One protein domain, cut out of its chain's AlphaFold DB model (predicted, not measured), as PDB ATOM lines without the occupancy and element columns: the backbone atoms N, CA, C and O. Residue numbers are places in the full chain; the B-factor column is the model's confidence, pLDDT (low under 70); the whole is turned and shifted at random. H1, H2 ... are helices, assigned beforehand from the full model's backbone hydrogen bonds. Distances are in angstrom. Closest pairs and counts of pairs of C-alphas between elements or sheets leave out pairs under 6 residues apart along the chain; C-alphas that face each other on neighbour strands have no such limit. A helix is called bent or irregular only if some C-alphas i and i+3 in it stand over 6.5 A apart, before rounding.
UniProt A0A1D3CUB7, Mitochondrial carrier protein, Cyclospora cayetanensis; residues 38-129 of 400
ATOM      1  N   THR A  38     -20.978   6.285  31.367       74.56
ATOM      2  CA  THR A  38     -21.379   6.855  30.063       74.56
ATOM      3  C   THR A  38     -21.626   8.362  30.144       74.56
ATOM      4  O   THR A  38     -21.071   9.117  29.343       74.56
ATOM      5  N   ASN A  39     -22.323   8.813  31.191       81.75
ATOM      6  CA  ASN A  39     -22.575  10.234  31.448       81.75
ATOM      7  C   ASN A  39     -21.273  11.014  31.681       81.75
ATOM      8  O   ASN A  39     -21.107  12.111  31.154       81.75
ATOM      9  N   PHE A  40     -20.305  10.425  32.391       84.69
ATOM     10  CA  PHE A  40     -19.023  11.083  32.655       84.69
ATOM     11  C   PHE A  40     -18.238  11.388  31.373       84.69
ATOM     12  O   PHE A  40     -17.723  12.493  31.204       84.69
ATOM     13  N   VAL A  41     -18.140  10.420  30.453       87.19
ATOM     14  CA  VAL A  41     -17.398  10.604  29.192       87.19
ATOM     15  C   VAL A  41     -18.068  11.665  28.320       87.19
ATOM     16  O   VAL A  41     -17.377  12.483  27.709       87.19
ATOM     17  N   GLN A  42     -19.401  11.677  28.274       87.62
ATOM     18  CA  GLN A  42     -20.173  12.669  27.531       87.62
ATOM     19  C   GLN A  42     -19.998  14.074  28.114       87.62
ATOM     20  O   GLN A  42     -19.668  15.001  27.372       87.62
ATOM     21  N   GLU A  43     -20.131  14.234  29.431       87.62
ATOM     22  CA  GLU A  43     -19.899  15.515  30.098       87.62
ATOM     23  C   GLU A  43     -18.467  16.002  29.880       87.62
ATOM     24  O   GLU A  43     -18.265  17.151  29.492       87.62
ATOM     25  N   PHE A  44     -17.472  15.124  30.026       89.00
ATOM     26  CA  PHE A  44     -16.073  15.460  29.774       89.00
ATOM     27  C   PHE A  44     -15.832  15.915  28.326       89.00
ATOM     28  O   PHE A  44     -15.105  16.876  28.082       89.00
ATOM     29  N   ARG A  45     -16.472  15.281  27.338       91.38
ATOM     30  CA  ARG A  45     -16.416  15.748  25.943       91.38
ATOM     31  C   ARG A  45     -17.037  17.137  25.793       91.38
ATOM     32  O   ARG A  45     -16.415  18.006  25.182       91.38
ATOM     33  N   CYS A  46     -18.206  17.367  26.391       91.88
ATOM     34  CA  CYS A  46     -18.886  18.662  26.343       91.88
ATOM     35  C   CYS A  46     -18.036  19.776  26.969       91.88
ATOM     36  O   CYS A  46     -17.944  20.875  26.417       91.88
ATOM     37  N   THR A  47     -17.352  19.503  28.084       90.94
ATOM     38  CA  THR A  47     -16.474  20.486  28.733       90.94
ATOM     39  C   THR A  47     -15.210  20.772  27.928       90.94
ATOM     40  O   THR A  47     -14.796  21.931  27.856       90.94
ATOM     41  N   LEU A  48     -14.613  19.765  27.277       91.75
ATOM     42  CA  LEU A  48     -13.473  19.964  26.377       91.75
ATOM     43  C   LEU A  48     -13.849  20.837  25.174       91.75
ATOM     44  O   LEU A  48     -13.140  21.800  24.877       91.75
ATOM     45  N   VAL A  49     -14.978  20.542  24.521       93.44
ATOM     46  CA  VAL A  49     -15.499  21.341  23.397       93.44
ATOM     47  C   VAL A  49     -15.785  22.771  23.853       93.44
ATOM     48  O   VAL A  49     -15.320  23.726  23.233       93.44
ATOM     49  N   THR A  50     -16.453  22.934  24.993       92.25
ATOM     50  CA  THR A  50     -16.722  24.250  25.588       92.25
ATOM     51  C   THR A  50     -15.433  25.029  25.853       92.25
ATOM     52  O   THR A  50     -15.335  26.214  25.515       92.25
ATOM     53  N   GLY A  51     -14.419  24.372  26.422       90.69
ATOM     54  CA  GLY A  51     -13.104  24.954  26.680       90.69
ATOM     55  C   GLY A  51     -12.397  25.394  25.397       90.69
ATOM     56  O   GLY A  51     -11.862  26.504  25.352       90.69
ATOM     57  N   PHE A  52     -12.457  24.574  24.344       93.62
ATOM     58  CA  PHE A  52     -11.925  24.895  23.020       93.62
ATOM     59  C   PHE A  52     -12.604  26.128  22.416       93.62
ATOM     60  O   PHE A  52     -11.921  27.101  22.091       93.62
ATOM     61  N   VAL A  53     -13.936  26.122  22.314       94.69
ATOM     62  CA  VAL A  53     -14.701  27.217  21.696       94.69
ATOM     63  C   VAL A  53     -14.498  28.515  22.480       94.69
ATOM     64  O   VAL A  53     -14.201  29.559  21.901       94.69
ATOM     65  N   THR A  54     -14.545  28.454  23.813       93.38
ATOM     66  CA  THR A  54     -14.287  29.617  24.678       93.38
ATOM     67  C   THR A  54     -12.849  30.123  24.525       93.38
ATOM     68  O   THR A  54     -12.603  31.331  24.508       93.38
ATOM     69  N   ALA A  55     -11.859  29.234  24.394       92.94
ATOM     70  CA  ALA A  55     -10.491  29.648  24.112       92.94
ATOM     71  C   ALA A  55     -10.401  30.368  22.762       92.94
ATOM     72  O   ALA A  55      -9.814  31.444  22.708       92.94
ATOM     73  N   ALA A  56     -11.003  29.816  21.707       95.12
ATOM     74  CA  ALA A  56     -10.965  30.392  20.365       95.12
ATOM     75  C   ALA A  56     -11.606  31.786  20.324       95.12
ATOM     76  O   ALA A  56     -10.978  32.736  19.858       95.12
ATOM     77  N   VAL A  57     -12.806  31.928  20.890       95.62
ATOM     78  CA  VAL A  57     -13.567  33.185  20.882       95.62
ATOM     79  C   VAL A  57     -12.878  34.277  21.703       95.62
ATOM     80  O   VAL A  57     -12.769  35.415  21.247       95.62
ATOM     81  N   PHE A  58     -12.373  33.958  22.900       95.69
ATOM     82  CA  PHE A  58     -11.840  34.984  23.806       95.69
ATOM     83  C   PHE A  58     -10.335  35.232  23.679       95.69
ATOM     84  O   PHE A  58      -9.860  36.239  24.200       95.69
ATOM     85  N   ASN A  59      -9.564  34.396  22.973       95.69
ATOM     86  CA  ASN A  59      -8.115  34.599  22.849       95.69
ATOM     87  C   ASN A  59      -7.707  35.980  22.285       95.69
ATOM     88  O   ASN A  59      -6.804  36.591  22.865       95.69
ATOM     89  N   PRO A  60      -8.354  36.519  21.227       96.62
ATOM     90  CA  PRO A  60      -8.088  37.882  20.756       96.62
ATOM     91  C   PRO A  60      -8.248  38.930  21.865       96.62
ATOM     92  O   PRO A  60      -7.389  39.794  22.042       96.62
ATOM     93  N   TRP A  61      -9.314  38.802  22.658       96.44
ATOM     94  CA  TRP A  61      -9.607  39.697  23.771       96.44
ATOM     95  C   TRP A  61      -8.549  39.602  24.866       96.44
ATOM     96  O   TRP A  61      -8.066  40.621  25.354       96.44
ATOM     97  N   ASP A  62      -8.164  38.388  25.260       94.88
ATOM     98  CA  ASP A  62      -7.159  38.175  26.305       94.88
ATOM     99  C   ASP A  62      -5.812  38.771  25.928       94.88
ATOM    100  O   ASP A  62      -5.145  39.391  26.758       94.88
ATOM    101  N   LYS A  63      -5.433  38.617  24.658       95.19
ATOM    102  CA  LYS A  63      -4.224  39.217  24.118       95.19
ATOM    103  C   LYS A  63      -4.305  40.742  24.156       95.19
ATOM    104  O   LYS A  63      -3.369  41.383  24.632       95.19
ATOM    105  N   ALA A  64      -5.407  41.318  23.677       96.62
ATOM    106  CA  ALA A  64      -5.600  42.763  23.677       96.62
ATOM    107  C   ALA A  64      -5.580  43.337  25.103       96.62
ATOM    108  O   ALA A  64      -4.936  44.355  25.357       96.62
ATOM    109  N   LEU A  65      -6.205  42.637  26.053       94.62
ATOM    110  CA  LEU A  65      -6.212  42.999  27.465       94.62
ATOM    111  C   LEU A  65      -4.806  42.920  28.067       94.62
ATOM    112  O   LEU A  65      -4.372  43.860  28.729       94.62
ATOM    113  N   TYR A  66      -4.068  41.842  27.796       93.12
ATOM    114  CA  TYR A  66      -2.682  41.684  28.240       93.12
ATOM    115  C   TYR A  66      -1.792  42.827  27.738       93.12
ATOM    116  O   TYR A  66      -1.069  43.431  28.526       93.12
ATOM    117  N   LEU A  67      -1.859  43.149  26.442       94.50
ATOM    118  CA  LEU A  67      -1.061  44.223  25.845       94.50
ATOM    119  C   LEU A  67      -1.467  45.602  26.371       94.50
ATOM    120  O   LEU A  67      -0.598  46.428  26.635       94.50
ATOM    121  N   SER A  68      -2.763  45.830  26.592       94.81
ATOM    122  CA  SER A  68      -3.266  47.059  27.207       94.81
ATOM    123  C   SER A  68      -2.670  47.291  28.594       94.81
ATOM    124  O   SER A  68      -2.173  48.381  28.868       94.81
ATOM    125  N   VAL A  69      -2.644  46.264  29.450       89.31
ATOM    126  CA  VAL A  69      -2.086  46.420  30.799       89.31
ATOM    127  C   VAL A  69      -0.558  46.496  30.773       89.31
ATOM    128  O   VAL A  69       0.026  47.354  31.439       89.31
ATOM    129  N   LYS A  70       0.093  45.634  29.982       90.69
ATOM    130  CA  LYS A  70       1.556  45.569  29.874       90.69
ATOM    131  C   LYS A  70       2.163  46.865  29.343       90.69
ATOM    132  O   LYS A  70       3.177  47.311  29.866       90.69
ATOM    133  N   GLU A  71       1.581  47.431  28.292       95.12
ATOM    134  CA  GLU A  71       2.129  48.605  27.603       95.12
ATOM    135  C   GLU A  71       1.468  49.915  28.049       95.12
ATOM    136  O   GLU A  71       1.831  50.980  27.565       95.12
ATOM    137  N   GLY A  72       0.489  49.856  28.960       92.75
ATOM    138  CA  GLY A  72      -0.215  51.040  29.458       92.75
ATOM    139  C   GLY A  72      -1.047  51.768  28.396       92.75
ATOM    140  O   GLY A  72      -1.343  52.948  28.554       92.75
ATOM    141  N   ARG A  73      -1.428  51.084  27.311       95.94
ATOM    142  CA  ARG A  73      -2.189  51.656  26.188       95.94
ATOM    143  C   ARG A  73      -3.686  51.328  26.277       95.94
ATOM    144  O   ARG A  73      -4.039  50.295  26.857       95.94
ATOM    145  N   PRO A  74      -4.587  52.147  25.690       95.62
ATOM    146  CA  PRO A  74      -6.024  51.869  25.694       95.62
ATOM    147  C   PRO A  74      -6.344  50.482  25.127       95.62
ATOM    148  O   PRO A  74      -5.752  50.067  24.132       95.62
ATOM    149  N   PHE A  75      -7.299  49.771  25.730       96.06
ATOM    150  CA  PHE A  75      -7.681  48.409  25.320       96.06
ATOM    151  C   PHE A  75      -8.060  48.315  23.833       96.06
ATOM    152  O   PHE A  75      -7.610  47.412  23.129       96.06
ATOM    153  N   LEU A  76      -8.804  49.301  23.331       97.19
ATOM    154  CA  LEU A  76      -9.282  49.348  21.947       97.19
ATOM    155  C   LEU A  76      -8.255  49.904  20.944       97.19
ATOM    156  O   LEU A  76      -8.600  50.117  19.787       97.19
ATOM    157  N   ALA A  77      -6.997  50.130  21.342       97.75
ATOM    158  CA  ALA A  77      -5.962  50.555  20.401       97.75
ATOM    159  C   ALA A  77      -5.788  49.495  19.286       97.75
ATOM    160  O   ALA A  77      -5.546  48.332  19.619       97.75
ATOM    161  N   PRO A  78      -5.847  49.845  17.983       98.25
ATOM    162  CA  PRO A  78      -5.795  48.871  16.879       98.25
ATOM    163  C   PRO A  78      -4.589  47.920  16.933       98.25
ATOM    164  O   PRO A  78      -4.693  46.733  16.634       98.25
ATOM    165  N   ILE A  79      -3.450  48.411  17.425       98.12
ATOM    166  CA  ILE A  79      -2.220  47.632  17.609       98.12
ATOM    167  C   ILE A  79      -2.350  46.475  18.625       98.12
ATOM    168  O   ILE A  79      -1.585  45.512  18.560       98.12
ATOM    169  N   ASN A  80      -3.321  46.514  19.547       97.75
ATOM    170  CA  ASN A  80      -3.633  45.386  20.439       97.75
ATOM    171  C   ASN A  80      -4.208  44.184  19.689       97.75
ATOM    172  O   ASN A  80      -4.035  43.045  20.126       97.75
ATOM    173  N   TRP A  81      -4.857  44.442  18.558       97.69
ATOM    174  CA  TRP A  81      -5.612  43.459  17.791       97.69
ATOM    175  C   TRP A  81      -4.809  42.878  16.623       97.69
ATOM    176  O   TRP A  81      -5.235  41.906  16.006       97.69
ATOM    177  N   HIS A  82      -3.606  43.396  16.361       97.69
ATOM    178  CA  HIS A  82      -2.696  42.842  15.360       97.69
ATOM    179  C   HIS A  82      -2.265  41.416  15.750       97.69
ATOM    180  O   HIS A  82      -1.730  41.216  16.841       97.69
ATOM    181  N   LEU A  83      -2.454  40.418  14.876       97.00
ATOM    182  CA  LEU A  83      -2.175  38.983  15.112       97.00
ATOM    183  C   LEU A  83      -2.904  38.391  16.341       97.00
ATOM    184  O   LEU A  83      -2.246  37.934  17.287       97.00
ATOM    185  N   PRO A  84      -4.245  38.375  16.367       96.19
ATOM    186  CA  PRO A  84      -5.033  38.117  17.577       96.19
ATOM    187  C   PRO A  84      -4.839  36.714  18.185       96.19
ATOM    188  O   PRO A  84      -5.069  36.520  19.375       96.19
ATOM    189  N   PHE A  85      -4.339  35.750  17.408       96.88
ATOM    190  CA  PHE A  85      -4.130  34.360  17.837       96.88
ATOM    191  C   PHE A  85      -2.694  34.019  18.265       96.88
ATOM    192  O   PHE A  85      -2.368  32.857  18.516       96.88
ATOM    193  N   ARG A  86      -1.802  35.010  18.398       95.12
ATOM    194  CA  ARG A  86      -0.433  34.756  18.882       95.12
ATOM    195  C   ARG A  86      -0.470  34.209  20.316       95.12
ATOM    196  O   ARG A  86      -0.904  34.905  21.226       95.12
ATOM    197  N   GLY A  87       0.024  32.984  20.508       91.19
ATOM    198  CA  GLY A  87       0.010  32.294  21.805       91.19
ATOM    199  C   GLY A  87      -1.252  31.467  22.082       91.19
ATOM    200  O   GLY A  87      -1.369  30.922  23.180       91.19
ATOM    201  N   PHE A  88      -2.147  31.322  21.096       93.12
ATOM    202  CA  PHE A  88      -3.407  30.585  21.229       93.12
ATOM    203  C   PHE A  88      -3.230  29.183  21.820       93.12
ATOM    204  O   PHE A  88      -3.948  28.837  22.746       93.12
ATOM    205  N   LEU A  89      -2.229  28.410  21.377       93.38
ATOM    206  CA  LEU A  89      -2.006  27.046  21.873       93.38
ATOM    207  C   LEU A  89      -1.818  26.988  23.400       93.38
ATOM    208  O   LEU A  89      -2.339  26.088  24.052       93.38
ATOM    209  N   ARG A  90      -1.128  27.974  23.995       89.12
ATOM    210  CA  ARG A  90      -0.946  28.043  25.455       89.12
ATOM    211  C   ARG A  90      -2.269  28.324  26.165       89.12
ATOM    212  O   ARG A  90      -2.595  27.654  27.142       89.12
ATOM    213  N   ALA A  91      -3.040  29.292  25.663       85.75
ATOM    214  CA  ALA A  91      -4.353  29.631  26.210       85.75
ATOM    215  C   ALA A  91      -5.350  28.475  26.053       85.75
ATOM    216  O   ALA A  91      -6.115  28.190  26.973       85.75
ATOM    217  N   PHE A  92      -5.299  27.788  24.913       90.12
ATOM    218  CA  PHE A  92      -6.092  26.611  24.601       90.12
ATOM    219  C   PHE A  92      -5.818  25.477  25.585       90.12
ATOM    220  O   PHE A  92      -6.756  25.014  26.226       90.12
ATOM    221  N   VAL A  93      -4.557  25.068  25.764       91.19
ATOM    222  CA  VAL A  93      -4.204  23.988  26.701       91.19
ATOM    223  C   VAL A  93      -4.622  24.358  28.122       91.19
ATOM    224  O   VAL A  93      -5.294  23.576  28.789       91.19
ATOM    225  N   ALA A  94      -4.309  25.580  28.565       84.81
ATOM    226  CA  ALA A  94      -4.664  26.036  29.905       84.81
ATOM    227  C   ALA A  94      -6.183  26.024  30.147       84.81
ATOM    228  O   ALA A  94      -6.636  25.531  31.177       84.81
ATOM    229  N   ARG A  95      -6.990  26.533  29.204       85.06
ATOM    230  CA  ARG A  95      -8.454  26.582  29.356       85.06
ATOM    231  C   ARG A  95      -9.123  25.247  29.179       85.06
ATOM    232  O   ARG A  95     -10.051  24.961  29.921       85.06
ATOM    233  N   THR A  96      -8.685  24.461  28.214       87.69
ATOM    234  CA  THR A  96      -9.290  23.163  27.927       87.69
ATOM    235  C   THR A  96      -9.048  22.215  29.088       87.69
ATOM    236  O   THR A  96      -9.983  21.569  29.533       87.69
ATOM    237  N   LEU A  97      -7.845  22.218  29.672       87.75
ATOM    238  CA  LEU A  97      -7.573  21.435  30.877       87.75
ATOM    239  C   LEU A  97      -8.286  22.012  32.102       87.75
ATOM    240  O   LEU A  97      -8.973  21.279  32.802       87.75
ATOM    241  N   SER A  98      -8.190  23.321  32.349       82.62
ATOM    242  CA  SER A  98      -8.818  23.926  33.531       82.62
ATOM    243  C   SER A  98     -10.346  23.825  33.511       82.62
ATOM    244  O   SER A  98     -10.940  23.557  34.548       82.62
ATOM    245  N   THR A  99     -10.982  24.049  32.359       80.25
ATOM    246  CA  THR A  99     -12.448  23.990  32.197       80.25
ATOM    247  C   THR A  99     -12.914  22.547  32.052       80.25
ATOM    248  O   THR A  99     -13.919  22.166  32.644       80.25
ATOM    249  N   GLY A 100     -12.149  21.729  31.321       78.62
ATOM    250  CA  GLY A 100     -12.413  20.305  31.131       78.62
ATOM    251  C   GLY A 100     -12.429  19.534  32.445       78.62
ATOM    252  O   GLY A 100     -13.286  18.680  32.644       78.62
ATOM    253  N   LEU A 101     -11.528  19.887  33.368       80.88
ATOM    254  CA  LEU A 101     -11.455  19.293  34.702       80.88
ATOM    255  C   LEU A 101     -12.416  19.929  35.711       80.88
ATOM    256  O   LEU A 101     -12.717  19.290  36.714       80.88
ATOM    257  N   TYR A 102     -12.914  21.147  35.472       78.62
ATOM    258  CA  TYR A 102     -13.738  21.871  36.445       78.62
ATOM    259  C   TYR A 102     -15.001  21.097  36.844       78.62
ATOM    260  O   TYR A 102     -15.248  20.909  38.031       78.62
ATOM    261  N   PHE A 103     -15.777  20.612  35.871       73.44
ATOM    262  CA  PHE A 103     -17.022  19.889  36.159       73.44
ATOM    263  C   PHE A 103     -16.784  18.486  36.746       73.44
ATOM    264  O   PHE A 103     -17.359  18.209  37.799       73.44
ATOM    265  N   PRO A 104     -15.891  17.638  36.187       74.12
ATOM    266  CA  PRO A 104     -15.505  16.366  36.806       74.12
ATOM    267  C   PRO A 104     -15.033  16.503  38.255       74.12
ATOM    268  O   PRO A 104     -15.472  15.765  39.136       74.12
ATOM    269  N   LEU A 105     -14.146  17.469  38.520       76.06
ATOM    270  CA  LEU A 105     -13.649  17.721  39.869       76.06
ATOM    271  C   LEU A 105     -14.738  18.304  40.764       76.06
ATOM    272  O   LEU A 105     -14.747  18.007  41.951       76.06
ATOM    273  N   GLY A 106     -15.660  19.093  40.213       74.25
ATOM    274  CA  GLY A 106     -16.838  19.583  40.920       74.25
ATOM    275  C   GLY A 106     -17.735  18.445  41.404       74.25
ATOM    276  O   GLY A 106     -18.113  18.442  42.570       74.25
ATOM    277  N   LEU A 107     -18.004  17.447  40.556       72.81
ATOM    278  CA  LEU A 107     -18.759  16.247  40.933       72.81
ATOM    279  C   LEU A 107     -18.053  15.460  42.043       72.81
ATOM    280  O   LEU A 107     -18.681  15.092  43.037       72.81
ATOM    281  N   LEU A 108     -16.738  15.260  41.919       74.81
ATOM    282  CA  LEU A 108     -15.938  14.585  42.945       74.81
ATOM    283  C   LEU A 108     -15.923  15.370  44.263       74.81
ATOM    284  O   LEU A 108     -16.154  14.801  45.327       74.81
ATOM    285  N   ALA A 109     -15.689  16.680  44.200       76.06
ATOM    286  CA  ALA A 109     -15.645  17.550  45.367       76.06
ATOM    287  C   ALA A 109     -17.008  17.638  46.056       76.06
ATOM    288  O   ALA A 109     -17.066  17.617  47.282       76.06
ATOM    289  N   PHE A 110     -18.099  17.699  45.289       74.81
ATOM    290  CA  PHE A 110     -19.447  17.686  45.837       74.81
ATOM    291  C   PHE A 110     -19.761  16.344  46.497       74.81
ATOM    292  O   PHE A 110     -20.281  16.337  47.607       74.81
ATOM    293  N   GLY A 111     -19.386  15.219  45.878       71.44
ATOM    294  CA  GLY A 111     -19.539  13.892  46.482       71.44
ATOM    295  C   GLY A 111     -18.783  13.766  47.809       71.44
ATOM    296  O   GLY A 111     -19.342  13.310  48.805       71.44
ATOM    297  N   VAL A 112     -17.541  14.258  47.859       74.75
ATOM    298  CA  VAL A 112     -16.753  14.317  49.100       74.75
ATOM    299  C   VAL A 112     -17.407  15.244  50.125       74.75
ATOM    300  O   VAL A 112     -17.534  14.873  51.289       74.75
ATOM    301  N   TYR A 113     -17.855  16.433  49.716       76.06
ATOM    302  CA  TYR A 113     -18.491  17.396  50.614       76.06
ATOM    303  C   TYR A 113     -19.805  16.866  51.194       76.06
ATOM    304  O   TYR A 113     -20.016  16.977  52.397       76.06
ATOM    305  N   ALA A 114     -20.662  16.263  50.368       73.38
ATOM    306  CA  ALA A 114     -21.908  15.640  50.797       73.38
ATOM    307  C   ALA A 114     -21.637  14.517  51.807       73.38
ATOM    308  O   ALA A 114     -22.217  14.525  52.889       73.38
ATOM    309  N   CYS A 115     -20.667  13.642  51.520       75.06
ATOM    310  CA  CYS A 115     -20.237  12.583  52.432       75.06
ATOM    311  C   CYS A 115     -19.745  13.142  53.783       75.06
ATOM    312  O   CYS A 115     -20.148  12.672  54.847       75.06
ATOM    313  N   VAL A 116     -18.927  14.202  53.771       78.12
ATOM    314  CA  VAL A 116     -18.441  14.858  54.999       78.12
ATOM    315  C   VAL A 116     -19.574  15.554  55.760       78.12
ATOM    316  O   VAL A 116     -19.613  15.496  56.992       78.12
ATOM    317  N   ALA A 117     -20.497  16.213  55.060       77.56
ATOM    318  CA  ALA A 117     -21.639  16.890  55.663       77.56
ATOM    319  C   ALA A 117     -22.591  15.887  56.328       77.56
ATOM    320  O   ALA A 117     -22.975  16.095  57.480       77.56
ATOM    321  N   GLU A 118     -22.894  14.775  55.654       81.06
ATOM    322  CA  GLU A 118     -23.661  13.663  56.212       81.06
ATOM    323  C   GLU A 118     -22.955  13.063  57.426       81.06
ATOM    324  O   GLU A 118     -23.554  12.985  58.496       81.06
ATOM    325  N   ALA A 119     -21.663  12.733  57.328       82.12
ATOM    326  CA  ALA A 119     -20.894  12.207  58.456       82.12
ATOM    327  C   ALA A 119     -20.893  13.168  59.661       82.12
ATOM    328  O   ALA A 119     -21.059  12.751  60.811       82.12
ATOM    329  N   THR A 120     -20.775  14.476  59.410       85.12
ATOM    330  CA  THR A 120     -20.832  15.505  60.459       85.12
ATOM    331  C   THR A 120     -22.227  15.583  61.079       85.12
ATOM    332  O   THR A 120     -22.350  15.649  62.303       85.12
ATOM    333  N   PHE A 121     -23.281  15.531  60.266       89.62
ATOM    334  CA  PHE A 121     -24.665  15.516  60.729       89.62
ATOM    335  C   PHE A 121     -24.970  14.271  61.578       89.62
ATOM    336  O   PHE A 121     -25.443  14.410  62.708       89.62
ATOM    337  N   TYR A 122     -24.595  13.076  61.109       87.19
ATOM    338  CA  TYR A 122     -24.729  11.825  61.860       87.19
ATOM    339  C   TYR A 122     -23.946  11.854  63.173       87.19
ATOM    340  O   TYR A 122     -24.475  11.462  64.210       87.19
ATOM    341  N   SER A 123     -22.719  12.385  63.178       87.69
ATOM    342  CA  SER A 123     -21.938  12.504  64.415       87.69
ATOM    343  C   SER A 123     -22.597  13.426  65.450       87.69
ATOM    344  O   SER A 123     -22.530  13.151  66.649       87.69
ATOM    345  N   ARG A 124     -23.283  14.495  65.011       89.31
ATOM    346  CA  ARG A 124     -24.058  15.380  65.897       89.31
ATOM    347  C   ARG A 124     -25.301  14.683  66.441       89.31
ATOM    348  O   ARG A 124     -25.540  14.773  67.642       89.31
ATOM    349  N   LEU A 125     -26.033  13.953  65.596       87.81
ATOM    350  CA  LEU A 125     -27.193  13.162  66.018       87.81
ATOM    351  C   LEU A 125     -26.807  12.092  67.048       87.81
ATOM    352  O   LEU A 125     -27.438  11.992  68.100       87.81
ATOM    353  N   LEU A 126     -25.725  11.348  66.800       89.56
ATOM    354  CA  LEU A 126     -25.227  10.334  67.731       89.56
ATOM    355  C   LEU A 126     -24.811  10.947  69.074       89.56
ATOM    356  O   LEU A 126     -25.167  10.408  70.120       89.56
ATOM    357  N   ARG A 127     -24.138  12.108  69.077       89.50
ATOM    358  CA  ARG A 127     -23.827  12.821  70.328       89.50
ATOM    359  C   ARG A 127     -25.089  13.252  71.070       89.50
ATOM    360  O   ARG A 127     -25.146  13.061  72.279       89.50
ATOM    361  N   SER A 128     -26.101  13.788  70.384       87.75
ATOM    362  CA  SER A 128     -27.348  14.186  71.054       87.75
ATOM    363  C   SER A 128     -28.088  13.003  71.687       87.75
ATOM    364  O   SER A 128     -28.614  13.146  72.788       87.75
ATOM    365  N   SER A 129     -28.061  11.824  71.056       84.56
ATOM    366  CA  SER A 129     -28.673  10.612  71.614       84.56
ATOM    367  C   SER A 129     -27.916  10.078  72.832       84.56
ATOM    368  O   SER A 129     -28.539   9.658  73.804       84.56
TER     369      SER A 129
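AT A GLANCE: This is residues 38 to 129 of the 400 residues of the protein "Mitochondrial carrier protein" of Cyclospora cayetanensis (UniProt A0A1D3CUB7). What is the shape? Two long bent helices, H3 and H1, pack on each other where their arms H3a and H1a run past one another in opposite ways, and then part. Residues 108 to 129 of H3 stick out as a long arm, while at the other end H1b turns aside with the little helix H2 packed on it. What is it made of? The printed part has 92 residues with three named helices, H1, H2 and H3 in chain order, no named strand, and the class all helix. It is extended, with a radius of gyration of the C-alphas of 21.2 A and spans of 70 by 35 by 16 A.

IN THESE COORDINATES: Where is the longest helix? H3, residues 88 to 129, is one helix by its hydrogen bonds but bent, with C-alphas 100 and 103 6.8 A apart. Its arms are H3a, residues 88 to 100, 16.9 A, and H3b, residues 103 to 129, 38.5 A, ending with C-alpha 129 at (-28.673, 10.612, 71.614). Where are the others? H1, residues 38 to 71, is also one helix by its hydrogen bonds but bent, with C-alphas 57 and 60 7.2 A apart. Its arms are H1a, residues 38 to 57, 29.0 A from C-alpha 38 at (-21.379, 6.855, 30.063), and H1b, residues 60 to 71, 16.3 A. H2 is residues 78 to 81, 5.5 A.

HOW THE PARTS SIT: How do H3a and H1a stand? They touch, closest at the C-alphas of Thr 96 and Gly 51, 4.4 A, and run opposite ways at a shallow tilt of 33 degrees, only just short of steep. What else touches? H3b touches H1a with residues 103 to 104 alone, closest at the C-alphas of Pro 104 and Phe 44, 7.1 A. H2 touches H1b, closest at the C-alphas of Asn 80 and Ala 64, 4.6 A, and is apart from H3a. And the backbones? Every O i to N i+4 pair is within hydrogen-bond range in H1a, H1b, H3a and H3b; H2 is too short for one.

THE WHOLE: How large is it? The two C-alphas farthest apart, of Ile 79 and Ser 129, are 70.6 A apart. Is it unbroken and confident? The printed part has no cut, and the links H1 to H2 and H2 to H3 are short. Its mean pLDDT is 88.2, and no printed residue is under 70.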